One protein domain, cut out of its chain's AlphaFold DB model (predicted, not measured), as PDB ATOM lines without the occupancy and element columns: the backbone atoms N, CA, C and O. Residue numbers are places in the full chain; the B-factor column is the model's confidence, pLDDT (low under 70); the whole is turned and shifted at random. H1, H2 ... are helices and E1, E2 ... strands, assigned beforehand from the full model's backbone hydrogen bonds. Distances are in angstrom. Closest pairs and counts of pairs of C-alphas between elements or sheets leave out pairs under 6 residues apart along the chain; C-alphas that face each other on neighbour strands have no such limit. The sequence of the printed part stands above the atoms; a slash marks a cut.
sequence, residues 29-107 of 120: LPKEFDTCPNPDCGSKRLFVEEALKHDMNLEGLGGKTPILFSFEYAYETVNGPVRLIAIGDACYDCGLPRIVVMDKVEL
ATOM      1  N   LEU A  29     139.155 141.905 143.698       50.53
ATOM      2  CA  LEU A  29     138.465 143.176 143.658       50.53
ATOM      3  C   LEU A  29     139.186 144.102 142.672       50.53
ATOM      4  O   LEU A  29     140.410 143.989 142.564       50.53
ATOM      5  N   PRO A  30     138.470 145.048 142.042       54.53
ATOM      6  CA  PRO A  30     137.012 145.184 142.047       54.53
ATOM      7  C   PRO A  30     136.357 144.038 141.263       54.53
ATOM      8  O   PRO A  30     136.879 143.573 140.254       54.53
ATOM      9  N   LYS A  31     135.224 143.530 141.760       56.97
ATOM     10  CA  LYS A  31     134.419 142.573 141.000       56.97
ATOM     11  C   LYS A  31     133.669 143.401 139.961       56.97
ATOM     12  O   LYS A  31     132.684 144.049 140.298       56.97
ATOM     13  N   GLU A  32     134.211 143.475 138.753       55.59
ATOM     14  CA  GLU A  32     133.572 144.165 137.635       55.59
ATOM     15  C   GLU A  32     132.310 143.377 137.268       55.59
ATOM     16  O   GLU A  32     132.369 142.209 136.881       55.59
ATOM     17  N   PHE A  33     131.146 143.972 137.512       61.53
ATOM     18  CA  PHE A  33     129.865 143.370 137.167       61.53
ATOM     19  C   PHE A  33     129.369 143.995 135.867       61.53
ATOM     20  O   PHE A  33     128.755 145.062 135.899       61.53
ATOM     21  N   ASP A  34     129.572 143.302 134.744       67.19
ATOM     22  CA  ASP A  34     129.049 143.711 133.428       67.19
ATOM     23  C   ASP A  34     127.518 143.886 133.427       67.19
ATOM     24  O   ASP A  34     126.948 144.593 132.596       67.19
ATOM     25  N   THR A  35     126.830 143.226 134.364       78.44
ATOM     26  CA  THR A  35     125.375 143.241 134.551       78.44
ATOM     27  C   THR A  35     125.011 143.228 136.036       78.44
ATOM     28  O   THR A  35     125.708 142.616 136.839       78.44
ATOM     29  N   CYS A  36     123.845 143.783 136.380       82.81
ATOM     30  CA  CYS A  36     122.842 143.050 137.156       82.81
ATOM     31  C   CYS A  36     123.289 141.999 138.184       82.81
ATOM     32  O   CYS A  36     122.977 140.853 137.882       82.81
ATOM     33  N   PRO A  37     123.940 142.244 139.348       78.69
ATOM     34  CA  PRO A  37     124.151 141.139 140.288       78.69
ATOM     35  C   PRO A  37     122.832 140.607 140.872       78.69
ATOM     36  O   PRO A  37     122.812 139.501 141.402       78.69
ATOM     37  N   ASN A  38     121.727 141.357 140.752       83.25
ATOM     38  CA  ASN A  38     120.388 140.808 140.942       83.25
ATOM     39  C   ASN A  38     120.055 139.847 139.773       83.25
ATOM     40  O   ASN A  38     119.906 140.342 138.645       83.25
ATOM     41  N   PRO A  39     119.901 138.529 140.024       82.44
ATOM     42  CA  PRO A  39     119.656 137.524 138.984       82.44
ATOM     43  C   PRO A  39     118.379 137.786 138.178       82.44
ATOM     44  O   PRO A  39     118.323 137.433 137.004       82.44
ATOM     45  N   ASP A  40     117.395 138.468 138.767       88.88
ATOM     46  CA  ASP A  40     116.108 138.744 138.120       88.88
ATOM     47  C   ASP A  40     116.123 140.019 137.258       88.88
ATOM     48  O   ASP A  40     115.171 140.302 136.537       88.88
ATOM     49  N   CYS A  41     117.184 140.829 137.341       88.81
ATOM     50  CA  CYS A  41     117.226 142.144 136.702       88.81
ATOM     51  C   CYS A  41     118.016 142.147 135.390       88.81
ATOM     52  O   CYS A  41     117.573 142.746 134.413       88.81
ATOM     53  N   GLY A  42     119.216 141.556 135.367       83.94
ATOM     54  CA  GLY A  42     120.069 141.492 134.166       83.94
ATOM     55  C   GLY A  42     120.527 142.840 133.573       83.94
ATOM     56  O   GLY A  42     121.249 142.859 132.579       83.94
ATOM     57  N   SER A  43     120.147 143.977 134.166       87.00
ATOM     58  CA  SER A  43     120.390 145.303 133.593       87.00
ATOM     59  C   SER A  43     121.862 145.706 133.597       87.00
ATOM     60  O   SER A  43     122.568 145.571 134.605       87.00
ATOM     61  N   LYS A  44     122.302 146.281 132.476       84.50
ATOM     62  CA  LYS A  44     123.626 146.897 132.310       84.50
ATOM     63  C   LYS A  44     123.644 148.385 132.659       84.50
ATOM     64  O   LYS A  44     124.712 148.974 132.708       84.50
ATOM     65  N   ARG A  45     122.475 148.984 132.900       82.12
ATOM     66  CA  ARG A  45     122.344 150.428 133.100       82.12
ATOM     67  C   ARG A  45     122.675 150.826 134.530       82.12
ATOM     68  O   ARG A  45     122.174 150.223 135.488       82.12
ATOM     69  N   LEU A  46     123.474 151.876 134.644       82.38
ATOM     70  CA  LEU A  46     123.803 152.530 135.897       82.38
ATOM     71  C   LEU A  46     122.905 153.747 136.104       82.38
ATOM     72  O   LEU A  46     122.551 154.446 135.155       82.38
ATOM     73  N   PHE A  47     122.487 153.964 137.351       85.25
ATOM     74  CA  PHE A  47     121.543 155.021 137.682       85.25
ATOM     75  C   PHE A  47     122.103 156.398 137.335       85.25
ATOM     76  O   PHE A  47     121.402 157.189 136.708       85.25
ATOM     77  N   VAL A  48     123.353 156.684 137.710       78.62
ATOM     78  CA  VAL A  48     123.912 158.026 137.527       78.62
ATOM     79  C   VAL A  48     124.199 158.312 136.053       78.62
ATOM     80  O   VAL A  48     123.909 159.413 135.593       78.62
ATOM     81  N   GLU A  49     124.669 157.332 135.276       77.75
ATOM     82  CA  GLU A  49     124.825 157.490 133.820       77.75
ATOM     83  C   GLU A  49     123.492 157.830 133.138       77.75
ATOM     84  O   GLU A  49     123.415 158.764 132.343       77.75
ATOM     85  N   GLU A  50     122.415 157.123 133.488       80.81
ATOM     86  CA  GLU A  50     121.088 157.369 132.914       80.81
ATOM     87  C   GLU A  50     120.453 158.674 133.400       80.81
ATOM     88  O   GLU A  50     119.768 159.345 132.626       80.81
ATOM     89  N   ALA A  51     120.667 159.047 134.663       79.81
ATOM     90  CA  ALA A  51     120.155 160.293 135.226       79.81
ATOM     91  C   ALA A  51     120.842 161.521 134.611       79.81
ATOM     92  O   ALA A  51     120.197 162.550 134.418       79.81
ATOM     93  N   LEU A  52     122.132 161.407 134.279       75.19
ATOM     94  CA  LEU A  52     122.946 162.513 133.773       75.19
ATOM     95  C   LEU A  52     123.111 162.519 132.247       75.19
ATOM     96  O   LEU A  52     123.712 163.444 131.713       75.19
ATOM     97  N   LYS A  53     122.535 161.556 131.513       73.38
ATOM     98  CA  LYS A  53     122.671 161.437 130.044       73.38
ATOM     99  C   LYS A  53     122.243 162.668 129.234       73.38
ATOM    100  O   LYS A  53     122.555 162.767 128.050       73.38
ATOM    101  N   HIS A  54     121.473 163.570 129.840       68.19
ATOM    102  CA  HIS A  54     121.006 164.813 129.224       68.19
ATOM    103  C   HIS A  54     121.648 166.065 129.832       68.19
ATOM    104  O   HIS A  54     121.374 167.172 129.372       68.19
ATOM    105  N   ASP A  55     122.501 165.902 130.842       66.12
ATOM    106  CA  ASP A  55     123.233 166.999 131.453       66.12
ATOM    107  C   ASP A  55     124.563 167.185 130.711       66.12
ATOM    108  O   ASP A  55     125.575 166.541 130.988       66.12
ATOM    109  N   MET A  56     124.536 168.055 129.700       52.00
ATOM    110  CA  MET A  56     125.652 168.326 128.782       52.00
ATOM    111  C   MET A  56     126.921 168.876 129.462       52.00
ATOM    112  O   MET A  56     127.947 169.000 128.798       52.00
ATOM    113  N   ASN A  57     126.868 169.212 130.756       55.31
ATOM    114  CA  ASN A  57     127.994 169.761 131.516       55.31
ATOM    115  C   ASN A  57     128.645 168.751 132.476       55.31
ATOM    116  O   ASN A  57     129.590 169.106 133.181       55.31
ATOM    117  N   LEU A  58     128.160 167.508 132.520       52.81
ATOM    118  CA  LEU A  58     128.695 166.445 133.372       52.81
ATOM    119  C   LEU A  58     129.484 165.428 132.543       52.81
ATOM    120  O   LEU A  58     129.240 164.224 132.586       52.81
ATOM    121  N   GLU A  59     130.518 165.901 131.848       52.66
ATOM    122  CA  GLU A  59     131.718 165.073 131.744       52.66
ATOM    123  C   GLU A  59     132.233 164.927 133.180       52.66
ATOM    124  O   GLU A  59     132.684 165.901 133.786       52.66
ATOM    125  N   GLY A  60     132.057 163.748 133.789       49.62
ATOM    126  CA  GLY A  60     132.425 163.532 135.190       49.62
ATOM    127  C   GLY A  60     133.844 164.036 135.460       49.62
ATOM    128  O   GLY A  60     134.712 163.899 134.599       49.62
ATOM    129  N   LEU A  61     134.084 164.657 136.622       40.22
ATOM    130  CA  LEU A  61     135.379 165.235 137.010       40.22
ATOM    131  C   LEU A  61     136.545 164.282 136.651       40.22
ATOM    132  O   LEU A  61     136.805 163.299 137.345       40.22
ATOM    133  N   GLY A  62     137.232 164.566 135.535       46.31
ATOM    134  CA  GLY A  62     138.340 163.762 135.004       46.31
ATOM    135  C   GLY A  62     137.995 162.678 133.967       46.31
ATOM    136  O   GLY A  62     138.785 161.747 133.827       46.31
ATOM    137  N   GLY A  63     136.855 162.753 133.271       51.56
ATOM    138  CA  GLY A  63     136.433 161.752 132.276       51.56
ATOM    139  C   GLY A  63     136.031 160.407 132.894       51.56
ATOM    140  O   GLY A  63     136.089 159.373 132.235       51.56
ATOM    141  N   LYS A  64     135.684 160.410 134.185       55.94
ATOM    142  CA  LYS A  64     135.338 159.215 134.964       55.94
ATOM    143  C   LYS A  64     133.827 159.126 135.137       55.94
ATOM    144  O   LYS A  64     133.180 160.154 135.329       55.94
ATOM    145  N   THR A  65     133.290 157.906 135.095       58.16
ATOM    146  CA  THR A  65     131.873 157.612 135.340       58.16
ATOM    147  C   THR A  65     131.387 158.361 136.587       58.16
ATOM    148  O   THR A  65     132.041 158.263 137.630       58.16
ATOM    149  N   PRO A  66     130.304 159.150 136.497       62.44
ATOM    150  CA  PRO A  66     129.741 159.850 137.645       62.44
ATOM    151  C   PRO A  66     129.203 158.839 138.671       62.44
ATOM    152  O   PRO A  66     128.712 157.773 138.310       62.44
ATOM    153  N   ILE A  67     129.362 159.140 139.963       69.62
ATOM    154  CA  ILE A  67     129.216 158.164 141.058       69.62
ATOM    155  C   ILE A  67     128.169 158.619 142.069       69.62
ATOM    156  O   ILE A  67     128.035 159.813 142.334       69.62
ATOM    157  N   LEU A  68     127.440 157.668 142.652       77.31
ATOM    158  CA  LEU A  68     126.338 157.960 143.571       77.31
ATOM    159  C   LEU A  68     126.811 158.060 145.022       77.31
ATOM    160  O   LEU A  68     126.321 158.885 145.789       77.31
ATOM    161  N   PHE A  69     127.751 157.203 145.416       76.56
ATOM    162  CA  PHE A  69     128.260 157.163 146.780       76.56
ATOM    163  C   PHE A  69     129.727 156.752 146.826       76.56
ATOM    164  O   PHE A  69     130.247 156.064 145.947       76.56
ATOM    165  N   SER A  70     130.392 157.152 147.903       83.38
ATOM    166  CA  SER A  70     131.711 156.650 148.268       83.38
ATOM    167  C   SER A  70     131.716 156.259 149.738       83.38
ATOM    168  O   SER A  70     130.995 156.841 150.550       83.38
ATOM    169  N   PHE A  71     132.506 155.249 150.078       80.56
ATOM    170  CA  PHE A  71     132.788 154.893 151.457       80.56
ATOM    171  C   PHE A  71     134.280 154.732 151.663       80.56
ATOM    172  O   PHE A  71     135.004 154.186 150.830       80.56
ATOM    173  N   GLU A  72     134.713 155.198 152.824       83.06
ATOM    174  CA  GLU A  72     136.078 155.058 153.282       83.06
ATOM    175  C   GLU A  72     136.092 154.216 154.548       83.06
ATOM    176  O   GLU A  72     135.332 154.457 155.488       83.06
ATOM    177  N   TYR A  73     136.973 153.225 154.574       80.88
ATOM    178  CA  TYR A  73     137.176 152.380 155.735       80.88
ATOM    179  C   TYR A  73     138.664 152.288 156.049       80.88
ATOM    180  O   TYR A  73     139.448 151.742 155.272       80.88
ATOM    181  N   ALA A  74     139.055 152.848 157.191       83.69
ATOM    182  CA  ALA A  74     140.415 152.757 157.702       83.69
ATOM    183  C   ALA A  74     140.528 151.561 158.651       83.69
ATOM    184  O   ALA A  74     139.696 151.396 159.545       83.69
ATOM    185  N   TYR A  75     141.556 150.736 158.469       79.06
ATOM    186  CA  TYR A  75     141.838 149.618 159.362       79.06
ATOM    187  C   TYR A  75     143.338 149.394 159.527       79.06
ATOM    188  O   TYR A  75     144.136 149.639 158.620       79.06
ATOM    189  N   GLU A  76     143.711 148.922 160.712       80.81
ATOM    190  CA  GLU A  76     145.091 148.585 161.039       80.81
ATOM    191  C   GLU A  76     145.452 147.206 160.483       80.81
ATOM    192  O   GLU A  76     144.674 146.251 160.575       80.81
ATOM    193  N   THR A  77     146.652 147.092 159.916       76.69
ATOM    194  CA  THR A  77     147.233 145.820 159.472       76.69
ATOM    195  C   THR A  77     148.610 145.620 160.094       76.69
ATOM    196  O   THR A  77     149.214 146.564 160.598       76.69
ATOM    197  N   VAL A  78     149.149 144.400 160.010       75.75
ATOM    198  CA  VAL A  78     150.520 144.091 160.468       75.75
ATOM    199  C   VAL A  78     151.571 144.967 159.766       75.75
ATOM    200  O   VAL A  78     152.613 145.257 160.344       75.75
ATOM    201  N   ASN A  79     151.274 145.444 158.553       73.25
ATOM    202  CA  ASN A  79     152.164 146.279 157.744       73.25
ATOM    203  C   ASN A  79     151.888 147.790 157.894       73.25
ATOM    204  O   ASN A  79     152.549 148.594 157.240       73.25
ATOM    205  N   GLY A  80     150.928 148.182 158.740       71.94
ATOM    206  CA  GLY A  80     150.529 149.572 158.971       71.94
ATOM    207  C   GLY A  80     149.071 149.880 158.601       71.94
ATOM    208  O   GLY A  80     148.322 148.984 158.190       71.94
ATOM    209  N   PRO A  81     148.647 151.144 158.760       77.62
ATOM    210  CA  PRO A  81     147.273 151.553 158.513       77.62
ATOM    211  C   PRO A  81     146.959 151.579 157.012       77.62
ATOM    212  O   PRO A  81     147.686 152.161 156.201       77.62
ATOM    213  N   VAL A  82     145.835 150.971 156.642       76.50
ATOM    214  CA  VAL A  82     145.328 150.926 155.266       76.50
ATOM    215  C   VAL A  82     143.997 151.666 155.197       76.50
ATOM    216  O   VAL A  82     143.138 151.500 156.064       76.50
ATOM    217  N   ARG A  83     143.806 152.475 154.147       80.50
ATOM    218  CA  ARG A  83     142.502 153.046 153.790       80.50
ATOM    219  C   ARG A  83     141.940 152.306 152.589       80.50
ATOM    220  O   ARG A  83     142.519 152.339 151.507       80.50
ATOM    221  N   LEU A  84     140.801 151.659 152.786       79.50
ATOM    222  CA  LEU A  84     139.968 151.173 151.700       79.50
ATOM    223  C   LEU A  84     139.057 152.311 151.254       79.50
ATOM    224  O   LEU A  84     138.322 152.862 152.073       79.50
ATOM    225  N   ILE A  85     139.102 152.644 149.971       81.06
ATOM    226  CA  ILE A  85     138.186 153.596 149.353       81.06
ATOM    227  C   ILE A  85     137.385 152.817 148.330       81.06
ATOM    228  O   ILE A  85     137.951 152.167 147.455       81.06
ATOM    229  N   ALA A  86     136.072 152.884 148.435       80.88
ATOM    230  CA  ALA A  86     135.192 152.305 147.448       80.88
ATOM    231  C   ALA A  86     134.198 153.341 146.970       80.88
ATOM    232  O   ALA A  86     133.733 154.202 147.717       80.88
ATOM    233  N   ILE A  87     133.873 153.218 145.703       80.25
ATOM    234  CA  ILE A  87     133.027 154.123 144.970       80.25
ATOM    235  C   ILE A  87     131.959 153.270 144.309       80.25
ATOM    236  O   ILE A  87     132.264 152.239 143.702       80.25
ATOM    237  N   GLY A  88     130.708 153.685 144.442       80.31
ATOM    238  CA  GLY A  88     129.584 152.922 143.945       80.31
ATOM    239  C   GLY A  88     128.493 153.759 143.301       80.31
ATOM    240  O   GLY A  88     128.423 154.982 143.432       80.31
ATOM    241  N   ASP A  89     127.649 153.028 142.592       83.69
ATOM    242  CA  ASP A  89     126.431 153.483 141.937       83.69
ATOM    243  C   ASP A  89     125.316 152.460 142.228       83.69
ATOM    244  O   ASP A  89     125.492 151.537 143.026       83.69
ATOM    245  N   ALA A  90     124.154 152.597 141.613       86.56
ATOM    246  CA  ALA A  90     123.043 151.675 141.691       86.56
ATOM    247  C   ALA A  90     122.628 151.203 140.295       86.56
ATOM    248  O   ALA A  90     122.803 151.884 139.287       86.56
ATOM    249  N   CYS A  91     122.030 150.014 140.243       87.88
ATOM    250  CA  CYS A  91     121.292 149.569 139.071       87.88
ATOM    251  C   CYS A  91     120.142 150.544 138.786       87.88
ATOM    252  O   CYS A  91     119.322 150.768 139.676       87.88
ATOM    253  N   TYR A  92     120.030 151.046 137.555       86.31
ATOM    254  CA  TYR A  92     118.924 151.933 137.179       86.31
ATOM    255  C   TYR A  92     117.552 151.268 137.384       86.31
ATOM    256  O   TYR A  92     116.626 151.882 137.901       86.31
ATOM    257  N   ASP A  93     117.436 149.989 137.016       88.62
ATOM    258  CA  ASP A  93     116.146 149.293 136.974       88.62
ATOM    259  C   ASP A  93     115.660 148.795 138.337       88.62
ATOM    260  O   ASP A  93     114.469 148.849 138.628       88.62
ATOM    261  N   CYS A  94     116.564 148.287 139.179       90.19
ATOM    262  CA  CYS A  94     116.188 147.665 140.453       90.19
ATOM    263  C   CYS A  94     116.777 148.359 141.688       90.19
ATOM    264  O   CYS A  94     116.620 147.851 142.795       90.19
ATOM    265  N   GLY A  95     117.516 149.459 141.516       86.25
ATOM    266  CA  GLY A  95     118.106 150.234 142.612       86.25
ATOM    267  C   GLY A  95     119.201 149.517 143.408       86.25
ATOM    268  O   GLY A  95     119.662 150.046 144.415       86.25
ATOM    269  N   LEU A  96     119.624 148.315 142.993       87.00
ATOM    270  CA  LEU A  96     120.609 147.530 143.737       87.00
ATOM    271  C   LEU A  96     121.973 148.246 143.724       87.00
ATOM    272  O   LEU A  96     122.498 148.461 142.626       87.00
ATOM    273  N   PRO A  97     122.567 148.566 144.892       84.25
ATOM    274  CA  PRO A  97     123.882 149.194 144.960       84.25
ATOM    275  C   PRO A  97     124.978 148.295 144.381       84.25
ATOM    276  O   PRO A  97     124.983 147.079 144.588       84.25
ATOM    277  N   ARG A  98     125.934 148.900 143.679       78.44
ATOM    278  CA  ARG A  98     127.092 148.244 143.070       78.44
ATOM    279  C   ARG A  98     128.356 149.039 143.354       78.44
ATOM    280  O   ARG A  98     128.337 150.264 143.351       78.44
ATOM    281  N   ILE A  99     129.461 148.329 143.557       79.06
ATOM    282  CA  ILE A  99     130.788 148.941 143.638       79.06
ATOM    283  C   ILE A  99     131.344 149.025 142.224       79.06
ATOM    284  O   ILE A  99     131.451 148.002 141.554       79.06
ATOM    285  N   VAL A 100     131.666 150.236 141.785       74.88
ATOM    286  CA  VAL A 100     132.208 150.512 140.448       74.88
ATOM    287  C   VAL A 100     133.730 150.496 140.498       74.88
ATOM    288  O   VAL A 100     134.380 149.863 139.676       74.88
ATOM    289  N   VAL A 101     134.308 151.151 141.506       75.50
ATOM    290  CA  VAL A 101     135.757 151.208 141.712       75.50
ATOM    291  C   VAL A 101     136.051 150.981 143.181       75.50
ATOM    292  O   VAL A 101     135.338 151.470 144.057       75.50
ATOM    293  N   MET A 102     137.126 150.256 143.461       75.38
ATOM    294  CA  MET A 102     137.643 150.150 144.811       75.38
ATOM    295  C   MET A 102     139.160 150.123 144.794       75.38
ATOM    296  O   MET A 102     139.758 149.402 144.000       75.38
ATOM    297  N   ASP A 103     139.760 150.889 145.695       74.69
ATOM    298  CA  ASP A 103     141.201 151.037 145.807       74.69
ATOM    299  C   ASP A 103     141.656 150.896 147.267       74.69
ATOM    300  O   ASP A 103     140.920 151.193 148.216       74.69
ATOM    301  N   LYS A 104     142.883 150.406 147.445       77.12
ATOM    302  CA  LYS A 104     143.551 150.278 148.739       77.12
ATOM    303  C   LYS A 104     144.720 151.242 148.768       77.12
ATOM    304  O   LYS A 104     145.740 151.025 148.124       77.12
ATOM    305  N   VAL A 105     144.592 152.275 149.585       77.81
ATOM    306  CA  VAL A 105     145.645 153.259 149.783       77.81
ATOM    307  C   VAL A 105     146.412 152.891 151.044       77.81
ATOM    308  O   VAL A 105     145.918 153.045 152.165       77.81
ATOM    309  N   GLU A 106     147.635 152.398 150.861       73.25
ATOM    310  CA  GLU A 106     148.598 152.310 151.955       73.25
ATOM    311  C   GLU A 106     148.919 153.725 152.429       73.25
ATOM    312  O   GLU A 106     149.409 154.567 151.667       73.25
ATOM    313  N   LEU A 107     148.650 154.003 153.703       65.62
ATOM    314  CA  LEU A 107     149.058 155.261 154.301       65.62
ATOM    315  C   LEU A 107     150.560 155.195 154.559       65.62
ATOM    316  O   LEU A 107     151.011 154.851 155.652       65.62
TER     317      LEU A 107
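What this domain is: This is residues 29 to 107 of the 120 residues of an uncharacterized protein of marine sediment metagenome (UniProt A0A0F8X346). A long, twisted ribbon of three strands, E1, E2 and E3, has the short helix H1 near one end, where long loops, residues 29 to 46 and 53 to 68, spread to opposite sides. The 79 printed residues hold H1, E1, E2, E3 in chain order, mostly strand, with under half in named elements. The antiparallel sheet E1 - E2 - E3 is a meander, each strand the antiparallel neighbour of the one before. The whole is loose, radius of gyration of the C-alphas 14.8 A, and flat, spanning 45 by 34 by 15 A.

Where its parts are: E2, residues 80 to 90, is 32.5 A long; E1, residues 69 to 77, 25.5 A, begins at C-alpha 69 (128.260, 157.163, 146.780). E3, residues 97 to 106, 25.9 A, bends by 60 degrees at residue 100 and ends at C-alpha 106 (148.598, 152.310, 151.955). H1, residues 47 to 52, is 8.6 A long.

How they stand to each other: E1 and E2 form a hairpin at 159 degrees, with N 73 and O 84 within hydrogen-bond range at 2.9 A. E2 and E3 form another at 160 degrees, with N 85 and O 103 at 2.9 A. H1 only grazes the sheet with residues 47 to 49; its closest C-alphas to E2 are Phe 47 and Ala 90, 5.4 A. In H1 every O i to N i+4 pair is within hydrogen-bond range.

The domain as a whole: The farthest C-alphas, His 54 and Val 78, are 47.7 A apart. The printed part has no cut; the link H1 to E1 is long. pLDDT is under 70 at residues 29 to 34, 54 to 67 and 107.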